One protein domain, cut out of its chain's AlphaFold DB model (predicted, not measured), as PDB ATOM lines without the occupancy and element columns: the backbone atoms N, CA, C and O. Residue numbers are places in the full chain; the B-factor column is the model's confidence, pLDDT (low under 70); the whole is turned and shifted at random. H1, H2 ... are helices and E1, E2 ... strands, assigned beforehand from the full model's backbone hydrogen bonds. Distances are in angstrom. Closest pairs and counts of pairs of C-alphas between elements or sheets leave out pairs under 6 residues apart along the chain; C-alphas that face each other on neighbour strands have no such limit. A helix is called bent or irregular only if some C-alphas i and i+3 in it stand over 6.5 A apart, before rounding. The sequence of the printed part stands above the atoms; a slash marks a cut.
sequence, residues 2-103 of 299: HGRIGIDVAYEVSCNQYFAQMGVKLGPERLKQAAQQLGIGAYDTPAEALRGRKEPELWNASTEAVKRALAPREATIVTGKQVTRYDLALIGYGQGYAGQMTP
ATOM      1  N   HIS A   2     -45.850 -52.207   9.300       76.81
ATOM      2  CA  HIS A   2     -44.794 -52.707   8.395       76.81
ATOM      3  C   HIS A   2     -43.947 -53.903   8.895       76.81
ATOM      4  O   HIS A   2     -42.979 -54.263   8.238       76.81
ATOM      5  N   GLY A   3     -44.282 -54.530  10.028       84.31
ATOM      6  CA  GLY A   3     -43.500 -55.634  10.599       84.31
ATOM      7  C   GLY A   3     -42.115 -55.206  11.105       84.31
ATOM      8  O   GLY A   3     -41.892 -54.040  11.440       84.31
ATOM      9  N   ARG A   4     -41.177 -56.159  11.185       87.88
ATOM     10  CA  ARG A   4     -39.781 -55.900  11.570       87.88
ATOM     11  C   ARG A   4     -39.015 -55.362  10.363       87.88
ATOM     12  O   ARG A   4     -38.794 -56.090   9.403       87.88
ATOM     13  N   ILE A   5     -38.598 -54.103  10.433       93.81
ATOM     14  CA  ILE A   5     -37.926 -53.402   9.331       93.81
ATOM     15  C   ILE A   5     -36.634 -52.730   9.795       93.81
ATOM     16  O   ILE A   5     -36.517 -52.334  10.956       93.81
ATOM     17  N   GLY A   6     -35.675 -52.601   8.877       95.31
ATOM     18  CA  GLY A   6     -34.482 -51.771   9.051       95.31
ATOM     19  C   GLY A   6     -34.755 -50.291   8.763       95.31
ATOM     20  O   GLY A   6     -35.822 -49.925   8.263       95.31
ATOM     21  N   ILE A   7     -33.774 -49.432   9.068       95.62
ATOM     22  CA  ILE A   7     -33.871 -47.977   8.847       95.62
ATOM     23  C   ILE A   7     -34.096 -47.620   7.375       95.62
ATOM     24  O   ILE A   7     -34.806 -46.669   7.071       95.62
ATOM     25  N   ASP A   8     -33.525 -48.397   6.464       96.00
ATOM     26  CA  ASP A   8     -33.632 -48.232   5.022       96.00
ATOM     27  C   ASP A   8     -35.078 -48.390   4.535       96.00
ATOM     28  O   ASP A   8     -35.569 -47.547   3.787       96.00
ATOM     29  N   VAL A   9     -35.775 -49.441   4.979       96.62
ATOM     30  CA  VAL A   9     -37.190 -49.668   4.646       96.62
ATOM     31  C   VAL A   9     -38.067 -48.681   5.408       96.62
ATOM     32  O   VAL A   9     -38.995 -48.114   4.840       96.62
ATOM     33  N   ALA A  10     -37.762 -48.415   6.683       96.94
ATOM     34  CA  ALA A  10     -38.506 -47.447   7.483       96.94
ATOM     35  C   ALA A  10     -38.493 -46.048   6.857       96.94
ATOM     36  O   ALA A  10     -39.524 -45.376   6.851       96.94
ATOM     37  N   TYR A  11     -37.353 -45.620   6.315       96.88
ATOM     38  CA  TYR A  11     -37.211 -44.348   5.615       96.88
ATOM     39  C   TYR A  11     -37.953 -44.355   4.270       96.88
ATOM     40  O   TYR A  11     -38.662 -43.391   3.975       96.88
ATOM     41  N   GLU A  12     -37.852 -45.454   3.507       96.88
ATOM     42  CA  GLU A  12     -38.535 -45.668   2.219       96.88
ATOM     43  C   GLU A  12     -40.057 -45.510   2.331       96.88
ATOM     44  O   GLU A  12     -40.647 -44.771   1.541       96.88
ATOM     45  N   VAL A  13     -40.674 -46.160   3.327       94.56
ATOM     46  CA  VAL A  13     -42.136 -46.161   3.537       94.56
ATOM     47  C   VAL A  13     -42.607 -45.121   4.556       94.56
ATOM     48  O   VAL A  13     -43.793 -45.038   4.862       94.56
ATOM     49  N   SER A  14     -41.689 -44.318   5.105       94.62
ATOM     50  CA  SER A  14     -41.978 -43.304   6.125       94.62
ATOM     51  C   SER A  14     -42.674 -43.861   7.383       94.62
ATOM     52  O   SER A  14     -43.710 -43.358   7.816       94.62
ATOM     53  N   CYS A  15     -42.119 -44.917   7.983       95.50
ATOM     54  CA  CYS A  15     -42.734 -45.637   9.101       95.50
ATOM     55  C   CYS A  15     -42.632 -44.887  10.446       95.50
ATOM     56  O   CYS A  15     -41.632 -45.020  11.158       95.50
ATOM     57  N   ASN A  16     -43.700 -44.191  10.854       94.81
ATOM     58  CA  ASN A  16     -43.765 -43.470  12.139       94.81
ATOM     59  C   ASN A  16     -43.389 -44.351  13.341       94.81
ATOM     60  O   ASN A  16     -42.626 -43.922  14.199       94.81
ATOM     61  N   GLN A  17     -43.852 -45.605  13.378       94.88
ATOM     62  CA  GLN A  17     -43.606 -46.515  14.504       94.88
ATOM     63  C   GLN A  17     -42.116 -46.843  14.705       94.88
ATOM     64  O   GLN A  17     -41.675 -47.027  15.840       94.88
ATOM     65  N   TYR A  18     -41.335 -46.926  13.623       96.56
ATOM     66  CA  TYR A  18     -39.888 -47.148  13.706       96.56
ATOM     67  C   TYR A  18     -39.190 -45.909  14.276       96.56
ATOM     68  O   TYR A  18     -38.414 -46.000  15.227       96.56
ATOM     69  N   PHE A  19     -39.509 -44.739  13.720       96.62
ATOM     70  CA  PHE A  19     -38.897 -43.469  14.102       96.62
ATOM     71  C   PHE A  19     -39.302 -43.012  15.511       96.62
ATOM     72  O   PHE A  19     -38.461 -42.482  16.232       96.62
ATOM     73  N   ALA A  20     -40.519 -43.324  15.959       96.94
ATOM     74  CA  ALA A  20     -40.961 -43.132  17.338       96.94
ATOM     75  C   ALA A  20     -40.101 -43.925  18.335       96.94
ATOM     76  O   ALA A  20     -39.574 -43.370  19.300       96.94
ATOM     77  N   GLN A  21     -39.893 -45.220  18.078       96.38
ATOM     78  CA  GLN A  21     -39.027 -46.059  18.914       96.38
ATOM     79  C   GLN A  21     -37.572 -45.586  18.881       96.38
ATOM     80  O   GLN A  21     -36.893 -45.598  19.907       96.38
ATOM     81  N   MET A  22     -37.095 -45.145  17.715       96.50
ATOM     82  CA  MET A  22     -35.748 -44.605  17.574       96.50
ATOM     83  C   MET A  22     -35.568 -43.304  18.364       96.50
ATOM     84  O   MET A  22     -34.560 -43.173  19.050       96.50
ATOM     85  N   GLY A  23     -36.540 -42.386  18.334       96.50
ATOM     86  CA  GLY A  23     -36.516 -41.154  19.127       96.50
ATOM     87  C   GLY A  23     -36.408 -41.436  20.626       96.50
ATOM     88  O   GLY A  23     -35.519 -40.909  21.294       96.50
ATOM     89  N   VAL A  24     -37.223 -42.367  21.134       97.38
ATOM     90  CA  VAL A  24     -37.148 -42.822  22.535       97.38
ATOM     91  C   VAL A  24     -35.798 -43.468  22.855       97.38
ATOM     92  O   VAL A  24     -35.232 -43.206  23.911       97.38
ATOM     93  N   LYS A  25     -35.261 -44.299  21.952       96.81
ATOM     94  CA  LYS A  25     -33.976 -44.989  22.149       96.81
ATOM     95  C   LYS A  25     -32.776 -44.037  22.134       96.81
ATOM     96  O   LYS A  25     -31.779 -44.309  22.798       96.81
ATOM     97  N   LEU A  26     -32.835 -42.970  21.339       95.88
ATOM     98  CA  LEU A  26     -31.777 -41.962  21.265       95.88
ATOM     99  C   LEU A  26     -31.763 -41.069  22.505       95.88
ATOM    100  O   LEU A  26     -30.680 -40.747  22.990       95.88
ATOM    101  N   GLY A  27     -32.943 -40.705  23.008       95.88
ATOM    102  CA  GLY A  27     -33.076 -39.771  24.118       95.88
ATOM    103  C   GLY A  27     -32.777 -38.317  23.719       95.88
ATOM    104  O   GLY A  27     -32.315 -38.044  22.601       95.88
ATOM    105  N   PRO A  28     -33.053 -37.363  24.623       95.44
ATOM    106  CA  PRO A  28     -32.973 -35.937  24.325       95.44
ATOM    107  C   PRO A  28     -31.536 -35.473  24.049       95.44
ATOM    108  O   PRO A  28     -31.328 -34.651  23.159       95.44
ATOM    109  N   GLU A  29     -30.524 -36.038  24.714       95.69
ATOM    110  CA  GLU A  29     -29.125 -35.618  24.552       95.69
ATOM    111  C   GLU A  29     -28.585 -35.907  23.148       95.69
ATOM    112  O   GLU A  29     -27.937 -35.055  22.538       95.69
ATOM    113  N   ARG A  30     -28.860 -37.096  22.599       96.00
ATOM    114  CA  ARG A  30     -28.402 -37.452  21.247       96.00
ATOM    115  C   ARG A  30     -29.169 -36.689  20.173       96.00
ATOM    116  O   ARG A  30     -28.572 -36.297  19.173       96.00
ATOM    117  N   LEU A  31     -30.462 -36.436  20.387       95.38
ATOM    118  CA  LEU A  31     -31.264 -35.586  19.501       95.38
ATOM    119  C   LEU A  31     -30.746 -34.143  19.494       95.38
ATOM    120  O   LEU A  31     -30.577 -33.564  18.422       95.38
ATOM    121  N   LYS A  32     -30.402 -33.601  20.669       95.69
ATOM    122  CA  LYS A  32     -29.764 -32.288  20.820       95.69
ATOM    123  C   LYS A  32     -28.454 -32.203  20.042       95.69
ATOM    124  O   LYS A  32     -28.266 -31.268  19.268       95.69
ATOM    125  N   GLN A  33     -27.572 -33.189  20.204       95.44
ATOM    126  CA  GLN A  33     -26.291 -33.232  19.493       95.44
ATOM    127  C   GLN A  33     -26.485 -33.287  17.970       95.44
ATOM    128  O   GLN A  33     -25.857 -32.514  17.245       95.44
ATOM    129  N   ALA A  34     -27.388 -34.144  17.486       94.06
ATOM    130  CA  ALA A  34     -27.690 -34.259  16.061       94.06
ATOM    131  C   ALA A  34     -28.262 -32.951  15.482       94.06
ATOM    132  O   ALA A  34     -27.829 -32.498  14.421       94.06
ATOM    133  N   ALA A  35     -29.182 -32.300  16.200       94.12
ATOM    134  CA  ALA A  35     -29.738 -31.008  15.808       94.12
ATOM    135  C   ALA A  35     -28.645 -29.929  15.714       94.12
ATOM    136  O   ALA A  35     -28.514 -29.251  14.694       94.12
ATOM    137  N   GLN A  36     -27.779 -29.827  16.725       93.44
ATOM    138  CA  GLN A  36     -26.697 -28.841  16.754       93.44
ATOM    139  C   GLN A  36     -25.650 -29.053  15.648       93.44
ATOM    140  O   GLN A  36     -25.080 -28.073  15.148       93.44
ATOM    141  N   GLN A  37     -25.389 -30.302  15.242       92.62
ATOM    142  CA  GLN A  37     -24.528 -30.611  14.092       92.62
ATOM    143  C   GLN A  37     -25.118 -30.084  12.779       92.62
ATOM    144  O   GLN A  37     -24.378 -29.566  11.945       92.62
ATOM    145  N   LEU A  38     -26.443 -30.135  12.632       92.44
ATOM    146  CA  LEU A  38     -27.177 -29.591  11.486       92.44
ATOM    147  C   LEU A  38     -27.419 -28.071  11.564       92.44
ATOM    148  O   LEU A  38     -28.083 -27.513  10.694       92.44
ATOM    149  N   GLY A  39     -26.894 -27.393  12.590       90.25
ATOM    150  CA  GLY A  39     -27.129 -25.962  12.795       90.25
ATOM    151  C   GLY A  39     -28.564 -25.636  13.214       90.25
ATOM    152  O   GLY A  39     -29.038 -24.542  12.928       90.25
ATOM    153  N   ILE A  40     -29.262 -26.583  13.845       94.25
ATOM    154  CA  ILE A  40     -30.597 -26.408  14.427       94.25
ATOM    155  C   ILE A  40     -30.431 -26.030  15.905       94.25
ATOM    156  O   ILE A  40     -29.662 -26.665  16.638       94.25
ATOM    157  N   GLY A  41     -31.148 -24.998  16.345       94.56
ATOM    158  CA  GLY A  41     -31.167 -24.549  17.732       94.56
ATOM    159  C   GLY A  41     -31.850 -25.574  18.635       94.56
ATOM    160  O   GLY A  41     -32.966 -26.009  18.363       94.56
ATOM    161  N   ALA A  42     -31.191 -25.966  19.721       95.19
ATOM    162  CA  ALA A  42     -31.733 -26.909  20.692       95.19
ATOM    163  C   ALA A  42     -32.018 -26.187  22.009       95.19
ATOM    164  O   ALA A  42     -31.103 -25.617  22.608       95.19
ATOM    165  N   TYR A  43     -33.276 -26.224  22.434       94.94
ATOM    166  CA  TYR A  43     -33.791 -25.468  23.571       94.94
ATOM    167  C   TYR A  43     -34.346 -26.386  24.648       94.94
ATOM    168  O   TYR A  43     -34.750 -27.518  24.370       94.94
ATOM    169  N   ASP A  44     -34.391 -25.888  25.880       92.56
ATOM    170  CA  ASP A  44     -34.873 -26.683  27.002       92.56
ATOM    171  C   ASP A  44     -36.399 -26.617  27.118       92.56
ATOM    172  O   ASP A  44     -37.025 -27.597  27.529       92.56
ATOM    173  N   THR A  45     -37.009 -25.506  26.694       91.19
ATOM    174  CA  THR A  45     -38.460 -25.305  26.776       91.19
ATOM    175  C   THR A  45     -39.100 -24.918  25.434       91.19
ATOM    176  O   THR A  45     -38.459 -24.284  24.588       91.19
ATOM    177  N   PRO A  46     -40.400 -25.217  25.230       88.94
ATOM    178  CA  PRO A  46     -41.130 -24.760  24.047       88.94
ATOM    179  C   PRO A  46     -41.162 -23.235  23.903       88.94
ATOM    180  O   PRO A  46     -41.030 -22.717  22.797       88.94
ATOM    181  N   ALA A  47     -41.287 -22.505  25.016       88.88
ATOM    182  CA  ALA A  47     -41.340 -21.043  25.012       88.88
ATOM    183  C   ALA A  47     -40.057 -20.410  24.445       88.88
ATOM    184  O   ALA A  47     -40.123 -19.439  23.689       88.88
ATOM    185  N   GLU A  48     -38.895 -20.982  24.764       89.31
ATOM    186  CA  GLU A  48     -37.612 -20.558  24.199       89.31
ATOM    187  C   GLU A  48     -37.496 -20.938  22.719       89.31
ATOM    188  O   GLU A  48     -37.084 -20.111  21.906       89.31
ATOM    189  N   ALA A  49     -37.937 -22.144  22.342       89.19
ATOM    190  CA  ALA A  49     -37.886 -22.620  20.959       89.19
ATOM    191  C   ALA A  49     -38.749 -21.789  19.991       89.19
ATOM    192  O   ALA A  49     -38.423 -21.687  18.805       89.19
ATOM    193  N   LEU A  50     -39.825 -21.151  20.472       85.88
ATOM    194  CA  LEU A  50     -40.614 -20.191  19.684       85.88
ATOM    195  C   LEU A  50     -39.822 -18.919  19.345       85.88
ATOM    196  O   LEU A  50     -40.113 -18.244  18.353       85.88
ATOM    197  N   ARG A  51     -38.815 -18.584  20.160       82.19
ATOM    198  CA  ARG A  51     -37.989 -17.373  20.072       82.19
ATOM    199  C   ARG A  51     -36.633 -17.601  19.399       82.19
ATOM    200  O   ARG A  51     -35.725 -16.814  19.648       82.19
ATOM    201  N   GLY A  52     -36.523 -18.628  18.547       81.81
ATOM    202  CA  GLY A  52     -35.306 -18.986  17.802       81.81
ATOM    203  C   GLY A  52     -34.480 -17.779  17.341       81.81
ATOM    204  O   GLY A  52     -35.042 -16.757  16.919       81.81
ATOM    205  N   ARG A  53     -33.149 -17.869  17.440       90.19
ATOM    206  CA  ARG A  53     -32.278 -16.726  17.140       90.19
ATOM    207  C   ARG A  53     -32.148 -16.500  15.634       90.19
ATOM    208  O   ARG A  53     -32.443 -17.375  14.820       90.19
ATOM    209  N   LYS A  54     -31.705 -15.300  15.252       92.00
ATOM    210  CA  LYS A  54     -31.209 -15.069  13.891       92.00
ATOM    211  C   LYS A  54     -29.829 -15.702  13.757       92.00
ATOM    212  O   LYS A  54     -28.992 -15.480  14.625       92.00
ATOM    213  N   GLU A  55     -29.589 -16.422  12.668       90.81
ATOM    214  CA  GLU A  55     -28.343 -17.168  12.468       90.81
ATOM    215  C   GLU A  55     -27.550 -16.635  11.255       90.81
ATOM    216  O   GLU A  55     -27.622 -17.199  10.159       90.81
ATOM    217  N   PRO A  56     -26.814 -15.515  11.409       93.56
ATOM    218  CA  PRO A  56     -26.012 -14.935  10.329       93.56
ATOM    219  C   PRO A  56     -24.850 -15.840   9.899       93.56
ATOM    220  O   PRO A  56     -24.430 -15.769   8.747       93.56
ATOM    221  N   GLU A  57     -24.365 -16.728  10.774       92.38
ATOM    222  CA  GLU A  57     -23.215 -17.595  10.483       92.38
ATOM    223  C   GLU A  57     -23.533 -18.754   9.534       92.38
ATOM    224  O   GLU A  57     -22.615 -19.404   9.030       92.38
ATOM    225  N   LEU A  58     -24.812 -18.981   9.212       93.38
ATOM    226  CA  LEU A  58     -25.190 -19.856   8.098       93.38
ATOM    227  C   LEU A  58     -24.815 -19.258   6.735       93.38
ATOM    228  O   LEU A  58     -24.783 -19.995   5.748       93.38
ATOM    229  N   TRP A  59     -24.520 -17.956   6.668       95.38
ATOM    230  CA  TRP A  59     -24.173 -17.259   5.439       95.38
ATOM    231  C   TRP A  59     -22.679 -16.961   5.339       95.38
ATOM    232  O   TRP A  59     -22.050 -16.379   6.221       95.38
ATOM    233  N   ASN A  60     -22.127 -17.305   4.185       96.31
ATOM    234  CA  ASN A  60     -20.839 -16.844   3.712       96.31
ATOM    235  C   ASN A  60     -21.077 -15.643   2.789       96.31
ATOM    236  O   ASN A  60     -21.471 -15.806   1.631       96.31
ATOM    237  N   ALA A  61     -20.851 -14.448   3.327       95.88
ATOM    238  CA  ALA A  61     -21.041 -13.186   2.627       95.88
ATOM    239  C   ALA A  61     -19.865 -12.228   2.864       95.88
ATOM    240  O   ALA A  61     -19.123 -12.370   3.838       95.88
ATOM    241  N   SER A  62     -19.719 -11.251   1.973       94.25
ATOM    242  CA  SER A  62     -18.650 -10.246   1.959       94.25
ATOM    243  C   SER A  62     -18.584  -9.362   3.204       94.25
ATOM    244  O   SER A  62     -17.499  -8.923   3.578       94.25
ATOM    245  N   THR A  63     -19.722  -9.093   3.851       95.12
ATOM    246  CA  THR A  63     -19.795  -8.216   5.026       95.12
ATOM    247  C   THR A  63     -20.760  -8.746   6.083       95.12
ATOM    248  O   THR A  63     -21.744  -9.427   5.782       95.12
ATOM    249  N   GLU A  64     -20.529  -8.353   7.338       94.88
ATOM    250  CA  GLU A  64     -21.427  -8.650   8.460       94.88
ATOM    251  C   GLU A  64     -22.833  -8.065   8.272       94.88
ATOM    252  O   GLU A  64     -23.822  -8.663   8.698       94.88
ATOM    253  N   ALA A  65     -22.946  -6.919   7.594       95.88
ATOM    254  CA  ALA A  65     -24.238  -6.319   7.272       95.88
ATOM    255  C   ALA A  65     -25.069  -7.241   6.364       95.88
ATOM    256  O   ALA A  65     -26.240  -7.490   6.653       95.88
ATOM    257  N   VAL A  66     -24.449  -7.814   5.325       94.69
ATOM    258  CA  VAL A  66     -25.115  -8.757   4.410       94.69
ATOM    259  C   VAL A  66     -25.497 -10.046   5.138       94.69
ATOM    260  O   VAL A  66     -26.641 -10.485   5.022       94.69
ATOM    261  N   LYS A  67     -24.599 -10.616   5.957       94.31
ATOM    262  CA  LYS A  67     -24.926 -11.806   6.766       94.31
ATOM    263  C   LYS A  67     -26.149 -11.573   7.656       94.31
ATOM    264  O   LYS A  67     -27.051 -12.404   7.691       94.31
ATOM    265  N   ARG A  68     -26.214 -10.433   8.356       94.62
ATOM    266  CA  ARG A  68     -27.332 -10.084   9.254       94.62
ATOM    267  C   ARG A  68     -28.636  -9.803   8.512       94.62
ATOM    268  O   ARG A  68     -29.700 -10.127   9.038       94.62
ATOM    269  N   ALA A  69     -28.559  -9.216   7.319       94.25
ATOM    270  CA  ALA A  69     -29.721  -8.963   6.474       94.25
ATOM    271  C   ALA A  69     -30.351 -10.269   5.964       94.25
ATOM    272  O   ALA A  69     -31.571 -10.400   5.961       94.25
ATOM    273  N   LEU A  70     -29.519 -11.249   5.594       92.62
ATOM    274  CA  LEU A  70     -29.959 -12.555   5.094       92.62
ATOM    275  C   LEU A  70     -30.222 -13.586   6.202       92.62
ATOM    276  O   LEU A  70     -30.765 -14.655   5.924       92.62
ATOM    277  N   ALA A  71     -29.821 -13.297   7.443       91.81
ATOM    278  CA  ALA A  71     -29.891 -14.230   8.562       91.81
ATOM    279  C   ALA A  71     -31.320 -14.774   8.751       91.81
ATOM    280  O   ALA A  71     -32.216 -14.010   9.142       91.81
ATOM    281  N   PRO A  72     -31.552 -16.081   8.519       89.19
ATOM    282  CA  PRO A  72     -32.847 -16.673   8.778       89.19
ATOM    283  C   PRO A  72     -33.083 -16.709  10.286       89.19
ATOM    284  O   PRO A  72     -32.143 -16.733  11.090       89.19
ATOM    285  N   ARG A  73     -34.354 -16.776  10.673       91.06
ATOM    286  CA  ARG A  73     -34.691 -17.315  11.986       91.06
ATOM    287  C   ARG A  73     -34.365 -18.801  11.965       91.06
ATOM    288  O   ARG A  73     -34.761 -19.483  11.024       91.06
ATOM    289  N   GLU A  74     -33.598 -19.276  12.934       92.00
ATOM    290  CA  GLU A  74     -33.153 -20.665  12.927       92.00
ATOM    291  C   GLU A  74     -34.317 -21.643  13.140       92.00
ATOM    292  O   GLU A  74     -35.323 -21.336  13.783       92.00
ATOM    293  N   ALA A  75     -34.147 -22.848  12.612       94.81
ATOM    294  CA  ALA A  75     -34.904 -24.025  12.967       94.81
ATOM    295  C   ALA A  75     -34.596 -24.402  14.417       94.81
ATOM    296  O   ALA A  75     -33.456 -24.269  14.869       94.81
ATOM    297  N   THR A  76     -35.601 -24.899  15.130       95.31
ATOM    298  CA  THR A  76     -35.526 -25.178  16.560       95.31
ATOM    299  C   THR A  76     -36.070 -26.559  16.896       95.31
ATOM    300  O   THR A  76     -36.955 -27.065  16.214       95.31
ATOM    301  N   ILE A  77     -35.557 -27.151  17.972       95.56
ATOM    302  CA  ILE A  77     -36.046 -28.388  18.588       95.56
ATOM    303  C   ILE A  77     -36.059 -28.223  20.113       95.56
ATOM    304  O   ILE A  77     -35.212 -27.516  20.666       95.56
ATOM    305  N   VAL A  78     -37.002 -28.871  20.802       95.75
ATOM    306  CA  VAL A  78     -37.035 -28.903  22.273       95.75
ATOM    307  C   VAL A  78     -36.459 -30.229  22.763       95.75
ATOM    308  O   VAL A  78     -36.954 -31.302  22.427       95.75
ATOM    309  N   THR A  79     -35.397 -30.152  23.562       93.88
ATOM    310  CA  THR A  79     -34.627 -31.305  24.066       93.88
ATOM    311  C   THR A  79     -34.283 -31.166  25.551       93.88
ATOM    312  O   THR A  79     -33.278 -31.706  26.007       93.88
ATOM    313  N   GLY A  80     -35.063 -30.388  26.304       91.50
ATOM    314  CA  GLY A  80     -34.835 -30.181  27.732       91.50
ATOM    315  C   GLY A  80     -35.178 -31.397  28.592       91.50
ATOM    316  O   GLY A  80     -35.788 -32.366  28.144       91.50
ATOM    317  N   LYS A  81     -34.852 -31.307  29.885       88.25
ATOM    318  CA  LYS A  81     -35.080 -32.383  30.870       88.25
ATOM    319  C   LYS A  81     -36.552 -32.769  31.061       88.25
ATOM    320  O   LYS A  81     -36.829 -33.838  31.592       88.25
ATOM    321  N   GLN A  82     -37.483 -31.899  30.669       88.75
ATOM    322  CA  GLN A  82     -38.925 -32.124  30.808       88.75
ATOM    323  C   GLN A  82     -39.527 -32.932  29.646       88.75
ATOM    324  O   GLN A  82     -40.701 -33.286  29.696       88.75
ATOM    325  N   VAL A  83     -38.746 -33.223  28.598       93.38
ATOM    326  CA  VAL A  83     -39.209 -33.990  27.437       93.38
ATOM    327  C   VAL A  83     -39.486 -35.436  27.857       93.38
ATOM    328  O   VAL A  83     -38.597 -36.159  28.309       93.38
ATOM    329  N   THR A  84     -40.732 -35.872  27.694       95.94
ATOM    330  CA  THR A  84     -41.177 -37.215  28.078       95.94
ATOM    331  C   THR A  84     -40.867 -38.253  26.995       95.94
ATOM    332  O   THR A  84     -40.530 -37.933  25.856       95.94
ATOM    333  N   ARG A  85     -41.049 -39.545  27.306       95.81
ATOM    334  CA  ARG A  85     -40.965 -40.618  26.293       95.81
ATOM    335  C   ARG A  85     -41.993 -40.454  25.174       95.81
ATOM    336  O   ARG A  85     -41.707 -40.823  24.039       95.81
ATOM    337  N   TYR A  86     -43.174 -39.926  25.492       95.69
ATOM    338  CA  TYR A  86     -44.192 -39.621  24.493       95.69
ATOM    339  C   TYR A  86     -43.703 -38.516  23.552       95.69
ATOM    340  O   TYR A  86     -43.733 -38.689  22.336       95.69
ATOM    341  N   ASP A  87     -43.130 -37.445  24.102       95.88
ATOM    342  CA  ASP A  87     -42.576 -36.352  23.302       95.88
ATOM    343  C   ASP A  87     -41.415 -36.820  22.420       95.88
ATOM    344  O   ASP A  87     -41.375 -36.499  21.236       95.88
ATOM    345  N   LEU A  88     -40.502 -37.642  22.954       96.31
ATOM    346  CA  LEU A  88     -39.407 -38.246  22.180       96.31
ATOM    347  C   LEU A  88     -39.918 -39.107  21.022       96.31
ATOM    348  O   LEU A  88     -39.303 -39.134  19.954       96.31
ATOM    349  N   ALA A  89     -41.040 -39.805  21.217       96.75
ATOM    350  CA  ALA A  89     -41.678 -40.558  20.151       96.75
ATOM    351  C   ALA A  89     -42.195 -39.625  19.046       96.75
ATOM    352  O   ALA A  89     -41.909 -39.887  17.879       96.75
ATOM    353  N   LEU A  90     -42.882 -38.528  19.395       94.94
ATOM    354  CA  LEU A  90     -43.332 -37.513  18.430       94.94
ATOM    355  C   LEU A  90     -42.151 -36.869  17.689       94.94
ATOM    356  O   LEU A  90     -42.154 -36.796  16.456       94.94
ATOM    357  N   ILE A  91     -41.115 -36.469  18.434       95.56
ATOM    358  CA  ILE A  91     -39.886 -35.880  17.893       95.56
ATOM    359  C   ILE A  91     -39.258 -36.815  16.864       95.56
ATOM    360  O   ILE A  91     -38.845 -36.370  15.794       95.56
ATOM    361  N   GLY A  92     -39.218 -38.117  17.165       94.81
ATOM    362  CA  GLY A  92     -38.593 -39.128  16.321       94.81
ATOM    363  C   GLY A  92     -39.086 -39.111  14.873       94.81
ATOM    364  O   GLY A  92     -38.281 -39.313  13.966       94.81
ATOM    365  N   TYR A  93     -40.371 -38.823  14.642       93.75
ATOM    366  CA  TYR A  93     -40.956 -38.708  13.300       93.75
ATOM    367  C   TYR A  93     -41.309 -37.266  12.891       93.75
ATOM    368  O   TYR A  93     -42.027 -37.062  11.910       93.75
ATOM    369  N   GLY A  94     -40.765 -36.267  13.589       92.25
ATOM    370  CA  GLY A  94     -40.838 -34.863  13.187       92.25
ATOM    371  C   GLY A  94     -42.118 -34.131  13.597       92.25
ATOM    372  O   GLY A  94     -42.507 -33.194  12.905       92.25
ATOM    373  N   GLN A  95     -42.779 -34.542  14.683       91.06
ATOM    374  CA  GLN A  95     -43.954 -33.858  15.245       91.06
ATOM    375  C   GLN A  95     -43.713 -33.381  16.684       91.06
ATOM    376  O   GLN A  95     -42.706 -33.705  17.317       91.06
ATOM    377  N   GLY A  96     -44.661 -32.601  17.208       90.44
ATOM    378  CA  GLY A  96     -44.617 -32.071  18.568       90.44
ATOM    379  C   GLY A  96     -43.368 -31.221  18.795       90.44
ATOM    380  O   GLY A  96     -43.114 -30.247  18.092       90.44
ATOM    381  N   TYR A  97     -42.548 -31.627  19.759       90.25
ATOM    382  CA  TYR A  97     -41.309 -30.942  20.127       90.25
ATOM    383  C   TYR A  97     -40.151 -31.101  19.137       90.25
ATOM    384  O   TYR A  97     -39.074 -30.555  19.384       90.25
ATOM    385  N   ALA A  98     -40.380 -31.739  17.979       82.12
ATOM    386  CA  ALA A  98     -39.499 -31.606  16.815       82.12
ATOM    387  C   ALA A  98     -39.325 -30.138  16.384       82.12
ATOM    388  O   ALA A  98     -38.386 -29.833  15.659       82.12
ATOM    389  N   GLY A  99     -40.200 -29.249  16.866       82.88
ATOM    390  CA  GLY A  99     -40.049 -27.804  16.812       82.88
ATOM    391  C   GLY A  99     -40.302 -27.237  15.421       82.88
ATOM    392  O   GLY A  99     -41.105 -27.766  14.652       82.88
ATOM    393  N   GLN A 100     -39.674 -26.103  15.119       87.88
ATOM    394  CA  GLN A 100     -39.883 -25.393  13.860       87.88
ATOM    395  C   GLN A 100     -38.736 -25.687  12.905       87.88
ATOM    396  O   GLN A 100     -37.580 -25.466  13.240       87.88
ATOM    397  N   MET A 101     -39.049 -26.126  11.690       91.81
ATOM    398  CA  MET A 101     -38.051 -26.358  10.649       91.81
ATOM    399  C   MET A 101     -38.216 -25.326   9.538       91.81
ATOM    400  O   MET A 101     -39.323 -25.119   9.037       91.81
ATOM    401  N   THR A 102     -37.120 -24.687   9.129       92.75
ATOM    402  CA  THR A 102     -37.138 -23.758   7.993       92.75
ATOM    403  C   THR A 102     -36.842 -24.505   6.691       92.75
ATOM    404  O   THR A 102     -35.958 -25.368   6.676       92.75
ATOM    405  N   PRO A 103     -37.512 -24.174   5.567       94.38
ATOM    406  CA  PRO A 103     -37.179 -24.772   4.275       94.38
ATOM    407  C   PRO A 103     -35.703 -24.594   3.913       94.38
ATOM    408  O   PRO A 103     -35.067 -25.520   3.421       94.38
TER     409      PRO A 103
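What this domain is: This is residues 2 to 103 of the 299 residues of an uncharacterized protein of Pyrinomonadaceae bacterium (UniProt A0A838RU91). This is an elongated, jointed shape: helices H1, H2a and H5 cluster at one end, a small two-strand sheet E1 E2 with arm H2b packed on it makes the middle, and a chain excursion with H4 reaches out to the other end. H2, the longest helix, is bent; its arm H2a packs on H5, and its arm H2b on the sheet. The printed part has 102 residues with five named helices and two strands, in the order H1 H2 E1 H3 H4 E2 H5; the class is mostly helix, and the two strands are parallel. The whole is only just loose, close to compact, with a radius of gyration of the C-alphas of 15.7 A, and spans 53 by 30 by 17 A.

How they stand to each other: Start with H1, residues 7 to 12, and H2a, residues 16 to 25, a helical hairpin. They only just touch, with 3 pairs of C-alphas within 8 A, the closest being Ala 10 and Tyr 18 at 6.4 A, at a shallow tilt of 31 degrees, opposite ways. H2, residues 16 to 37, was assigned as one helix by its hydrogen bonds but is bent: C-alphas 25 and 28 are 9.4 A apart, and H2a and H2b, residues 28 to 37, are about perpendicular at 78 degrees. Next find E1, residues 41 to 43, and E2, residues 76 to 78, parallel neighbours at 26 degrees; N 43 and O 77 are 2.9 A apart, within hydrogen-bond range. The closest C-alphas of H2b and E1 are those of Lys 32 and Ala 42, 5.7 A apart. Between the strands come H3, residues 46 to 49, and H4, residues 64 to 70: a strand-helix-strand unit, two parallel strands joined through helices, with a right-handed crossover. The closest C-alphas of H3 and E2 are those of Ala 49 and Thr 76, at 5.6 A; H3 and H4 are apart. H5, residues 85 to 92, touches H2a at Ala 89 and Ala 20, the closest C-alphas at 3.9 A, at a steep tilt of 61 degrees, opposite ways. Every O i to N i+4 pair is within hydrogen-bond range in H1, H2a, H2b, H4 and H5; H3 is too short for such a pair.

Where its parts are: Find C-alpha 7 at (-33.871, -47.977, 8.847), where H1 begins. H2a is 14.1 A long and H2b 14.3 A. H4 begins at C-alpha 64, (-21.427, -8.650, 8.460), and is 10.0 A long; H5 is 10.4 A long and ends at C-alpha 92, (-38.593, -39.128, 16.321).

The domain as a whole: The two C-alphas farthest apart, those of Gly 3 and Thr 63, are 53.3 A apart. The printed part has no cut, and the long link is H3 to H4, residues 50 to 63. No printed residue is under 70.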